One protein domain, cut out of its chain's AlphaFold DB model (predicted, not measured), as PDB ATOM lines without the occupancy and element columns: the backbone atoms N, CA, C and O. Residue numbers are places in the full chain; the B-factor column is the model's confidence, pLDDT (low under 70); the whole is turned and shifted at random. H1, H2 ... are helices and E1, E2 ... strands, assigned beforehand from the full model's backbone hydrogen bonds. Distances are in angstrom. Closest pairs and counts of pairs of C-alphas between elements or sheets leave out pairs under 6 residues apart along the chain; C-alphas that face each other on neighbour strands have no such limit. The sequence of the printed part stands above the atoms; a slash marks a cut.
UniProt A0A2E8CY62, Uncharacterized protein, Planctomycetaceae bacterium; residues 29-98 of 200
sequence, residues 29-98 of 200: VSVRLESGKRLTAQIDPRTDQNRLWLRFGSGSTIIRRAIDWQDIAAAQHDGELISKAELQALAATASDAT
ATOM      1  N   VAL A  29     -34.467 -13.213  39.904       97.06
ATOM      2  CA  VAL A  29     -33.529 -12.350  39.180       97.06
ATOM      3  C   VAL A  29     -34.107 -11.944  37.832       97.06
ATOM      4  O   VAL A  29     -34.815 -12.721  37.185       97.06
ATOM      5  N   SER A  30     -33.789 -10.728  37.385       97.44
ATOM      6  CA  SER A  30     -34.051 -10.280  36.017       97.44
ATOM      7  C   SER A  30     -32.745 -10.202  35.241       97.44
ATOM      8  O   SER A  30     -31.833  -9.475  35.609       97.44
ATOM      9  N   VAL A  31     -32.635 -10.952  34.155       97.75
ATOM     10  CA  VAL A  31     -31.416 -11.097  33.361       97.75
ATOM     11  C   VAL A  31     -31.673 -10.549  31.965       97.75
ATOM     12  O   VAL A  31     -32.665 -10.900  31.325       97.75
ATOM     13  N   ARG A  32     -30.791  -9.679  31.473       97.56
ATOM     14  CA  ARG A  32     -30.786  -9.202  30.089       97.56
ATOM     15  C   ARG A  32     -29.679  -9.910  29.322       97.56
ATOM     16  O   ARG A  32     -28.521  -9.848  29.725       97.56
ATOM     17  N   LEU A  33     -30.041 -10.537  28.213       97.31
ATOM     18  CA  LEU A  33     -29.118 -11.241  27.332       97.31
ATOM     19  C   LEU A  33     -28.483 -10.294  26.308       97.31
ATOM     20  O   LEU A  33     -29.030  -9.222  26.035       97.31
ATOM     21  N   GLU A  34     -27.368 -10.703  25.703       95.75
ATOM     22  CA  GLU A  34     -26.721  -9.983  24.595       95.75
ATOM     23  C   GLU A  34     -27.648  -9.812  23.386       95.75
ATOM     24  O   GLU A  34     -27.612  -8.785  22.712       95.75
ATOM     25  N   SER A  35     -28.574 -10.752  23.179       90.56
ATOM     26  CA  SER A  35     -29.637 -10.641  22.170       90.56
ATOM     27  C   SER A  35     -30.643  -9.511  22.437       90.56
ATOM     28  O   SER A  35     -31.517  -9.255  21.616       90.56
ATOM     29  N   GLY A  36     -30.575  -8.859  23.603       92.56
ATOM     30  CA  GLY A  36     -31.528  -7.848  24.056       92.56
ATOM     31  C   GLY A  36     -32.740  -8.417  24.801       92.56
ATOM     32  O   GLY A  36     -33.481  -7.653  25.426       92.56
ATOM     33  N   LYS A  37     -32.933  -9.746  24.807       90.25
ATOM     34  CA  LYS A  37     -34.027 -10.404  25.541       90.25
ATOM     35  C   LYS A  37     -33.877 -10.186  27.048       90.25
ATOM     36  O   LYS A  37     -32.778 -10.300  27.586       90.25
ATOM     37  N   ARG A  38     -34.987  -9.928  27.746       96.25
ATOM     38  CA  ARG A  38     -35.042  -9.870  29.214       96.25
ATOM     39  C   ARG A  38     -35.835 -11.054  29.758       96.25
ATOM     40  O   ARG A  38     -36.898 -11.374  29.236       96.25
ATOM     41  N   LEU A  39     -35.311 -11.696  30.794       95.06
ATOM     42  CA  LEU A  39     -35.898 -12.855  31.456       95.06
ATOM     43  C   LEU A  39     -35.988 -12.575  32.951       95.06
ATOM     44  O   LEU A  39     -34.969 -12.274  33.555       95.06
ATOM     45  N   THR A  40     -37.169 -12.705  33.547       95.62
ATOM     46  CA  THR A  40     -37.343 -12.616  35.004       95.62
ATOM     47  C   THR A  40     -37.780 -13.975  35.523       95.62
ATOM     48  O   THR A  40     -38.804 -14.496  35.084       95.62
ATOM     49  N   ALA A  41     -36.973 -14.577  36.392       95.44
ATOM     50  CA  ALA A  41     -37.138 -15.969  36.795       95.44
ATOM     51  C   ALA A  41     -36.445 -16.248  38.129       95.44
ATOM     52  O   ALA A  41     -35.647 -15.443  38.602       95.44
ATOM     53  N   GLN A  42     -36.700 -17.417  38.707       95.38
ATOM     54  CA  GLN A  42     -35.953 -17.877  39.875       95.38
ATOM     55  C   GLN A  42     -34.701 -18.634  39.442       95.38
ATOM     56  O   GLN A  42     -34.730 -19.334  38.427       95.38
ATOM     57  N   ILE A  43     -33.628 -18.555  40.227       95.75
ATOM     58  CA  ILE A  43     -32.436 -19.373  39.975       95.75
ATOM     59  C   ILE A  43     -32.736 -20.836  40.322       95.75
ATOM     60  O   ILE A  43     -33.230 -21.153  41.407       95.75
ATOM     61  N   ASP A  44     -32.469 -21.738  39.379       93.75
ATOM     62  CA  ASP A  44     -32.596 -23.177  39.585       93.75
ATOM     63  C   ASP A  44     -31.310 -23.723  40.241       93.75
ATOM     64  O   ASP A  44     -30.206 -23.338  39.835       93.75
ATOM     65  N   PRO A  45     -31.418 -24.653  41.210       92.19
ATOM     66  CA  PRO A  45     -30.261 -25.243  41.891       92.19
ATOM     67  C   PRO A  45     -29.268 -25.992  40.998       92.19
ATOM     68  O   PRO A  45     -28.195 -26.372  41.453       92.19
ATOM     69  N   ARG A  46     -29.631 -26.264  39.740       92.00
ATOM     70  CA  ARG A  46     -28.731 -26.847  38.736       92.00
ATOM     71  C   ARG A  46     -27.716 -25.853  38.176       92.00
ATOM     72  O   ARG A  46     -26.903 -26.253  37.350       92.00
ATOM     73  N   THR A  47     -27.788 -24.584  38.572       94.88
ATOM     74  CA  THR A  47     -26.826 -23.567  38.145       94.88
ATOM     75  C   THR A  47     -25.403 -23.981  38.502       94.88
ATOM     76  O   THR A  47     -25.132 -24.397  39.630       94.88
ATOM     77  N   ASP A  48     -24.508 -23.862  37.523       94.69
ATOM     78  CA  ASP A  48     -23.111 -24.271  37.611       94.69
ATOM     79  C   ASP A  48     -22.167 -23.160  37.108       94.69
ATOM     80  O   ASP A  48     -22.576 -22.030  36.835       94.69
ATOM     81  N   GLN A  49     -20.873 -23.469  37.006       95.06
ATOM     82  CA  GLN A  49     -19.842 -22.508  36.596       95.06
ATOM     83  C   GLN A  49     -19.941 -22.071  35.127       95.06
ATOM     84  O   GLN A  49     -19.401 -21.026  34.773       95.06
ATOM     85  N   ASN A  50     -20.626 -22.839  34.278       96.00
ATOM     86  CA  ASN A  50     -20.737 -22.605  32.839       96.00
ATOM     87  C   ASN A  50     -22.091 -21.999  32.456       96.00
ATOM     88  O   ASN A  50     -22.164 -21.190  31.527       96.00
ATOM     89  N   ARG A  51     -23.154 -22.359  33.182       97.06
ATOM     90  CA  ARG A  51     -24.532 -22.006  32.837       97.06
ATOM     91  C   ARG A  51     -25.342 -21.552  34.036       97.06
ATOM     92  O   ARG A  51     -25.423 -22.250  35.047       97.06
ATOM     93  N   LEU A  52     -26.047 -20.441  33.852       97.12
ATOM     94  CA  LEU A  52     -27.143 -20.021  34.712       97.12
ATOM     95  C   LEU A  52     -28.405 -20.788  34.322       97.12
ATOM     96  O   LEU A  52     -28.894 -20.659  33.198       97.12
ATOM     97  N   TRP A  53     -28.959 -21.559  35.254       96.44
ATOM     98  CA  TRP A  53     -30.259 -22.188  35.060       96.44
ATOM     99  C   TRP A  53     -31.344 -21.329  35.698       96.44
ATOM    100  O   TRP A  53     -31.321 -21.048  36.892       96.44
ATOM    101  N   LEU A  54     -32.321 -20.933  34.891       95.81
ATOM    102  CA  LEU A  54     -33.494 -20.188  35.325       95.81
ATOM    103  C   LEU A  54     -34.724 -21.088  35.296       95.81
ATOM    104  O   LEU A  54     -34.928 -21.833  34.333       95.81
ATOM    105  N   ARG A  55     -35.570 -20.993  36.325       93.50
ATOM    106  CA  ARG A  55     -36.895 -21.617  36.352       93.50
ATOM    107  C   ARG A  55     -38.004 -20.569  36.312       93.50
ATOM    108  O   ARG A  55     -38.001 -19.604  37.077       93.50
ATOM    109  N   PHE A  56     -38.973 -20.807  35.439       90.25
ATOM    110  CA  PHE A  56     -40.179 -20.011  35.250       90.25
ATOM    111  C   PHE A  56     -41.391 -20.861  35.619       90.25
ATOM    112  O   PHE A  56     -41.387 -22.071  35.391       90.25
ATOM    113  N   GLY A  57     -42.439 -20.229  36.128       82.12
ATOM    114  CA  GLY A  57     -43.728 -20.882  36.325       82.12
ATOM    115  C   GLY A  57     -44.383 -20.547  37.655       82.12
ATOM    116  O   GLY A  57     -43.747 -20.059  38.589       82.12
ATOM    117  N   SER A  58     -45.676 -20.835  37.711       75.62
ATOM    118  CA  SER A  58     -46.530 -20.740  38.890       75.62
ATOM    119  C   SER A  58     -47.350 -22.026  39.001       75.62
ATOM    120  O   SER A  58     -47.837 -22.540  37.994       75.62
ATOM    121  N   GLY A  59     -47.518 -22.560  40.211       78.12
ATOM    122  CA  GLY A  59     -48.305 -23.778  40.433       78.12
ATOM    123  C   GLY A  59     -47.577 -25.067  40.023       78.12
ATOM    124  O   GLY A  59     -46.469 -25.327  40.490       78.12
ATOM    125  N   SER A  60     -48.222 -25.904  39.200       71.56
ATOM    126  CA  SER A  60     -47.750 -27.253  38.830       71.56
ATOM    127  C   SER A  60     -46.812 -27.297  37.618       71.56
ATOM    128  O   SER A  60     -46.176 -28.325  37.382       71.56
ATOM    129  N   THR A  61     -46.696 -26.204  36.862       63.44
ATOM    130  CA  THR A  61     -45.879 -26.153  35.642       63.44
ATOM    131  C   THR A  61     -44.593 -25.378  35.893       63.44
ATOM    132  O   THR A  61     -44.629 -24.223  36.312       63.44
ATOM    133  N   ILE A  62     -43.448 -26.011  35.618       84.00
ATOM    134  CA  ILE A  62     -42.120 -25.401  35.740       84.00
ATOM    135  C   ILE A  62     -41.397 -25.535  34.404       84.00
ATOM    136  O   ILE A  62     -41.104 -26.643  33.952       84.00
ATOM    137  N   ILE A  63     -41.055 -24.399  33.809       85.06
ATOM    138  CA  ILE A  63     -40.182 -24.310  32.641       85.06
ATOM    139  C   ILE A  63     -38.769 -24.035  33.146       85.06
ATOM    140  O   ILE A  63     -38.574 -23.205  34.029       85.06
ATOM    141  N   ARG A  64     -37.770 -24.716  32.585       92.94
ATOM    142  CA  ARG A  64     -36.355 -24.480  32.894       92.94
ATOM    143  C   ARG A  64     -35.625 -24.034  31.642       92.94
ATOM    144  O   ARG A  64     -35.877 -24.580  30.574       92.94
ATOM    145  N   ARG A  65     -34.703 -23.089  31.788       92.56
ATOM    146  CA  ARG A  65     -33.850 -22.616  30.699       92.56
ATOM    147  C   ARG A  65     -32.414 -22.492  31.177       92.56
ATOM    148  O   ARG A  65     -32.171 -21.853  32.196       92.56
ATOM    149  N   ALA A  66     -31.491 -23.076  30.427       96.00
ATOM    150  CA  ALA A  66     -30.069 -22.842  30.614       96.00
ATOM    151  C   ALA A  66     -29.635 -21.627  29.786       96.00
ATOM    152  O   ALA A  66     -30.080 -21.454  28.651       96.00
ATOM    153  N   ILE A  67     -28.791 -20.784  30.366       96.81
ATOM    154  CA  ILE A  67     -28.223 -19.597  29.730       96.81
ATOM    155  C   ILE A  67     -26.721 -19.662  29.960       96.81
ATOM    156  O   ILE A  67     -26.284 -19.758  31.110       96.81
ATOM    157  N   ASP A  68     -25.931 -19.620  28.891       97.50
ATOM    158  CA  ASP A  68     -24.482 -19.555  29.041       97.50
ATOM    159  C   ASP A  68     -24.122 -18.215  29.692       97.50
ATOM    160  O   ASP A  68     -24.633 -17.158  29.318       97.50
ATOM    161  N   TRP A  69     -23.235 -18.235  30.689       97.88
ATOM    162  CA  TRP A  69     -22.892 -17.021  31.439       97.88
ATOM    163  C   TRP A  69     -22.402 -15.883  30.535       97.88
ATOM    164  O   TRP A  69     -22.555 -14.710  30.874       97.88
ATOM    165  N   GLN A  70     -21.753 -16.218  29.418       97.44
ATOM    166  CA  GLN A  70     -21.256 -15.265  28.423       97.44
ATOM    167  C   GLN A  70     -22.373 -14.494  27.709       97.44
ATOM    168  O   GLN A  70     -22.168 -13.330  27.407       97.44
ATOM    169  N   ASP A  71     -23.566 -15.073  27.570       97.50
ATOM    170  CA  ASP A  71     -24.687 -14.441  26.867       97.50
ATOM    171  C   ASP A  71     -25.425 -13.411  27.737       97.50
ATOM    172  O   ASP A  71     -26.409 -12.811  27.300       97.50
ATOM    173  N   ILE A  72     -25.004 -13.223  28.992       98.06
ATOM    174  CA  ILE A  72     -25.633 -12.311  29.948       98.06
ATOM    175  C   ILE A  72     -24.970 -10.940  29.859       98.06
ATOM    176  O   ILE A  72     -23.851 -10.739  30.330       98.06
ATOM    177  N   ALA A  73     -25.712  -9.973  29.322       97.44
ATOM    178  CA  ALA A  73     -25.271  -8.588  29.196       97.44
ATOM    179  C   ALA A  73     -25.450  -7.782  30.493       97.44
ATOM    180  O   ALA A  73     -24.679  -6.866  30.768       97.44
ATOM    181  N   ALA A  74     -26.505  -8.051  31.263       97.81
ATOM    182  CA  ALA A  74     -26.770  -7.383  32.538       97.81
ATOM    183  C   ALA A  74     -27.703  -8.222  33.413       97.81
ATOM    184  O   ALA A  74     -28.495  -9.010  32.895       97.81
ATOM    185  N   ALA A  75     -27.670  -8.006  34.724       98.12
ATOM    186  CA  ALA A  75     -28.583  -8.647  35.655       98.12
ATOM    187  C   ALA A  75     -29.074  -7.671  36.719       98.12
ATOM    188  O   ALA A  75     -28.398  -6.699  37.047       98.12
ATOM    189  N   GLN A  76     -30.272  -7.931  37.228       98.25
ATOM    190  CA  GLN A  76     -30.891  -7.199  38.314       98.25
ATOM    191  C   GLN A  76     -31.409  -8.168  39.370       98.25
ATOM    192  O   GLN A  76     -31.996  -9.201  39.035       98.25
ATOM    193  N   HIS A  77     -31.229  -7.792  40.628       96.88
ATOM    194  CA  HIS A  77     -31.780  -8.477  41.789       96.88
ATOM    195  C   HIS A  77     -32.454  -7.430  42.675       96.88
ATOM    196  O   HIS A  77     -31.878  -6.373  42.908       96.88
ATOM    197  N   ASP A  78     -33.713  -7.663  43.051       93.94
ATOM    198  CA  ASP A  78     -34.541  -6.683  43.775       93.94
ATOM    199  C   ASP A  78     -34.588  -5.280  43.127       93.94
ATOM    200  O   ASP A  78     -34.721  -4.254  43.784       93.94
ATOM    201  N   GLY A  79     -34.499  -5.234  41.791       93.00
ATOM    202  CA  GLY A  79     -34.507  -3.994  41.005       93.00
ATOM    203  C   GLY A  79     -33.156  -3.274  40.919       93.00
ATOM    204  O   GLY A  79     -33.017  -2.356  40.109       93.00
ATOM    205  N   GLU A  80     -32.146  -3.713  41.671       97.44
ATOM    206  CA  GLU A  80     -30.791  -3.167  41.622       97.44
ATOM    207  C   GLU A  80     -29.946  -3.890  40.575       97.44
ATOM    208  O   GLU A  80     -30.032  -5.106  40.416       97.44
ATOM    209  N   LEU A  81     -29.135  -3.137  39.825       98.00
ATOM    210  CA  LEU A  81     -28.222  -3.705  38.836       98.00
ATOM    211  C   LEU A  81     -27.055  -4.386  39.555       98.00
ATOM    212  O   LEU A  81     -26.313  -3.724  40.272       98.00
ATOM    213  N   ILE A  82     -26.870  -5.679  39.301       98.25
ATOM    214  CA  ILE A  82     -25.771  -6.466  39.861       98.25
ATOM    215  C   ILE A  82     -24.790  -6.876  38.766       98.25
ATOM    216  O   ILE A  82     -25.146  -7.092  37.601       98.25
ATOM    217  N   SER A  83     -23.525  -6.987  39.147       97.44
ATOM    218  CA  SER A  83     -22.468  -7.506  38.292       97.44
ATOM    219  C   SER A  83     -22.634  -9.008  38.049       97.44
ATOM    220  O   SER A  83     -23.290  -9.740  38.793       97.44
ATOM    221  N   LYS A  84     -21.974  -9.506  37.001       96.19
ATOM    222  CA  LYS A  84     -21.954 -10.939  36.684       96.19
ATOM    223  C   LYS A  84     -21.351 -11.784  37.814       96.19
ATOM    224  O   LYS A  84     -21.832 -12.883  38.061       96.19
ATOM    225  N   ALA A  85     -20.334 -11.268  38.508       96.75
ATOM    226  CA  ALA A  85     -19.708 -11.951  39.638       96.75
ATOM    227  C   ALA A  85     -20.659 -12.055  40.842       96.75
ATOM    228  O   ALA A  85     -20.756 -13.113  41.460       96.75
ATOM    229  N   GLU A  86     -21.415 -10.992  41.133       97.31
ATOM    230  CA  GLU A  86     -22.446 -11.007  42.179       97.31
ATOM    231  C   GLU A  86     -23.573 -11.983  41.834       97.31
ATOM    232  O   GLU A  86     -23.969 -12.780  42.681       97.31
ATOM    233  N   LEU A  87     -24.024 -12.008  40.574       97.38
ATOM    234  CA  LEU A  87     -25.017 -12.983  40.120       97.38
ATOM    235  C   LEU A  87     -24.516 -14.430  40.260       97.38
ATOM    236  O   LEU A  87     -25.286 -15.306  40.646       97.38
ATOM    237  N   GLN A  88     -23.237 -14.696  39.977       96.75
ATOM    238  CA  GLN A  88     -22.636 -16.019  40.179       96.75
ATOM    239  C   GLN A  88     -22.568 -16.407  41.662       96.75
ATOM    240  O   GLN A  88     -22.863 -17.552  42.002       96.75
ATOM    241  N   ALA A  89     -22.225 -15.470  42.551       95.56
ATOM    242  CA  ALA A  89     -22.217 -15.708  43.996       95.56
ATOM    243  C   ALA A  89     -23.631 -15.986  44.544       95.56
ATOM    244  O   ALA A  89     -23.834 -16.898  45.354       95.56
ATOM    245  N   LEU A  90     -24.619 -15.240  44.049       94.69
ATOM    246  CA  LEU A  90     -26.032 -15.422  44.369       94.69
ATOM    247  C   LEU A  90     -26.525 -16.794  43.879       94.69
ATOM    248  O   LEU A  90     -27.126 -17.561  44.631       94.69
ATOM    249  N   ALA A  91     -26.144 -17.182  42.661       94.44
ATOM    250  CA  ALA A  91     -26.459 -18.496  42.125       94.44
ATOM    251  C   ALA A  91     -25.798 -19.653  42.895       94.44
ATOM    252  O   ALA A  91     -26.455 -20.659  43.159       94.44
ATOM    253  N   ALA A  92     -24.539 -19.509  43.320       92.81
ATOM    254  CA  ALA A  92     -23.861 -20.506  44.152       92.81
ATOM    255  C   ALA A  92     -24.602 -20.725  45.485       92.81
ATOM    256  O   ALA A  92     -24.810 -21.860  45.914       92.81
ATOM    257  N   THR A  93     -25.096 -19.637  46.083       91.00
ATOM    258  CA  THR A  93     -25.895 -19.661  47.319       91.00
ATOM    259  C   THR A  93     -27.252 -20.364  47.143       91.00
ATOM    260  O   THR A  93     -27.803 -20.920  48.104       91.00
ATOM    261  N   ALA A  94     -27.810 -20.352  45.928       88.25
ATOM    262  CA  ALA A  94     -29.025 -21.084  45.574       88.25
ATOM    263  C   ALA A  94     -28.757 -22.579  45.309       88.25
ATOM    264  O   ALA A  94     -29.547 -23.428  45.737       88.25
ATOM    265  N   SER A  95     -27.637 -22.916  44.660       85.62
ATOM    266  CA  SER A  95     -27.245 -24.303  44.367       85.62
ATOM    267  C   SER A  95     -26.913 -25.102  45.634       85.62
ATOM    268  O   SER A  95     -27.382 -26.235  45.787       85.62
ATOM    269  N   ASP A  96     -26.208 -24.497  46.597       80.75
ATOM    270  CA  ASP A  96     -25.817 -25.157  47.856       80.75
ATOM    271  C   ASP A  96     -27.014 -25.594  48.712       80.75
ATOM    272  O   ASP A  96     -26.962 -26.609  49.410       80.75
ATOM    273  N   ALA A  97     -28.143 -24.887  48.613       69.12
ATOM    274  CA  ALA A  97     -29.349 -25.208  49.371       69.12
ATOM    275  C   ALA A  97     -29.973 -26.568  48.990       69.12
ATOM    276  O   ALA A  97     -30.874 -27.045  49.683       69.12
ATOM    277  N   THR A  98     -29.516 -27.201  47.902       63.78
ATOM    278  CA  THR A  98     -30.172 -28.380  47.318       63.78
ATOM    279  C   THR A  98     -29.263 -29.599  47.206       63.78
ATOM    280  O   THR A  98     -29.640 -30.574  46.550       63.78
TER     281      THR A  98
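This is residues 29 to 98 of the 200 residues of an uncharacterized protein of Planctomycetaceae bacterium (UniProt A0A2E8CY62). One strongly twisted sheet of six antiparallel strands makes the body, and a single helix, H1, packs slantwise over one of its faces; the other face bears no named helix. The strands' lines turn by 129 degrees from edge to edge, from the E3 and E4 hairpin at one end of the sheet to the short strand E6 at the other. The printed part has 70 residues, with six named strands and then one named helix along it, E1 E2 E3 E4 E5 E6 H1; the sheet's order is E4 E3 E2 E1 E5 E6, and the class is mixed, helices and strands. The whole is compact, with a radius of gyration of the C-alphas of 11.4 A, and rounded, spanning 30 by 24 by 22 A.

E1, residues 29 to 33, begins with C-alpha 29 at (-33.529, -12.350, 39.180) and is 12.7 A long from first to last C-alpha. E2, residues 38 to 43, is 14.6 A long. E3, residues 51 to 56, measures 16.0 A, and E4, residues 63 to 68, 16.8 A, beginning with C-alpha 63 at (-40.182, -24.310, 32.641). E5, residues 72 to 77, is 13.9 A long, and E6, residues 80 to 82, 6.3 A. H1, residues 84 to 96, is 18.5 A long and ends with C-alpha 96 at (-25.817, -25.157, 47.856).

E1 to E4 form a meander, each strand the antiparallel neighbour of the one before. E1 and E2 are a hairpin, with N 31 and O 39 2.7 A apart. E2 pairs in a staggered way, with E1 over residues 38 to 41 and with E3 over residues 42 to 43, where N 55 and O 42 are 2.8 A apart. In the hairpin of E3 and E4, N 54 and O 65 are 2.9 A apart. E1 is also antiparallel to E5, at 163 degrees, with N 76 and O 30 2.7 A apart. The hairpin of E5 and E6 has N 82 and O 75 2.9 A apart. E4 and E6 are the edge strands and are apart; E4 and E5 meet only through their link. H1 is on the sheet at a height of 9.0 A, over E1, slantwise to the strands at 49 degrees to E1 on the local plane. Its closest C-alphas to E2 are those of Ala 91 and Ile 43, 6.4 A apart; to E5, those of Lys 84 and Ala 75, 7.1 A. In H1 every O i to N i+4 pair is within hydrogen-bond range.

The two C-alphas farthest apart are those of Ser 60 and Ser 83, 32.1 A. The printed part has no cut and no long link. The mean pLDDT of the printed part is 92.5; residue 61 and residues 97 to 98 are under 70.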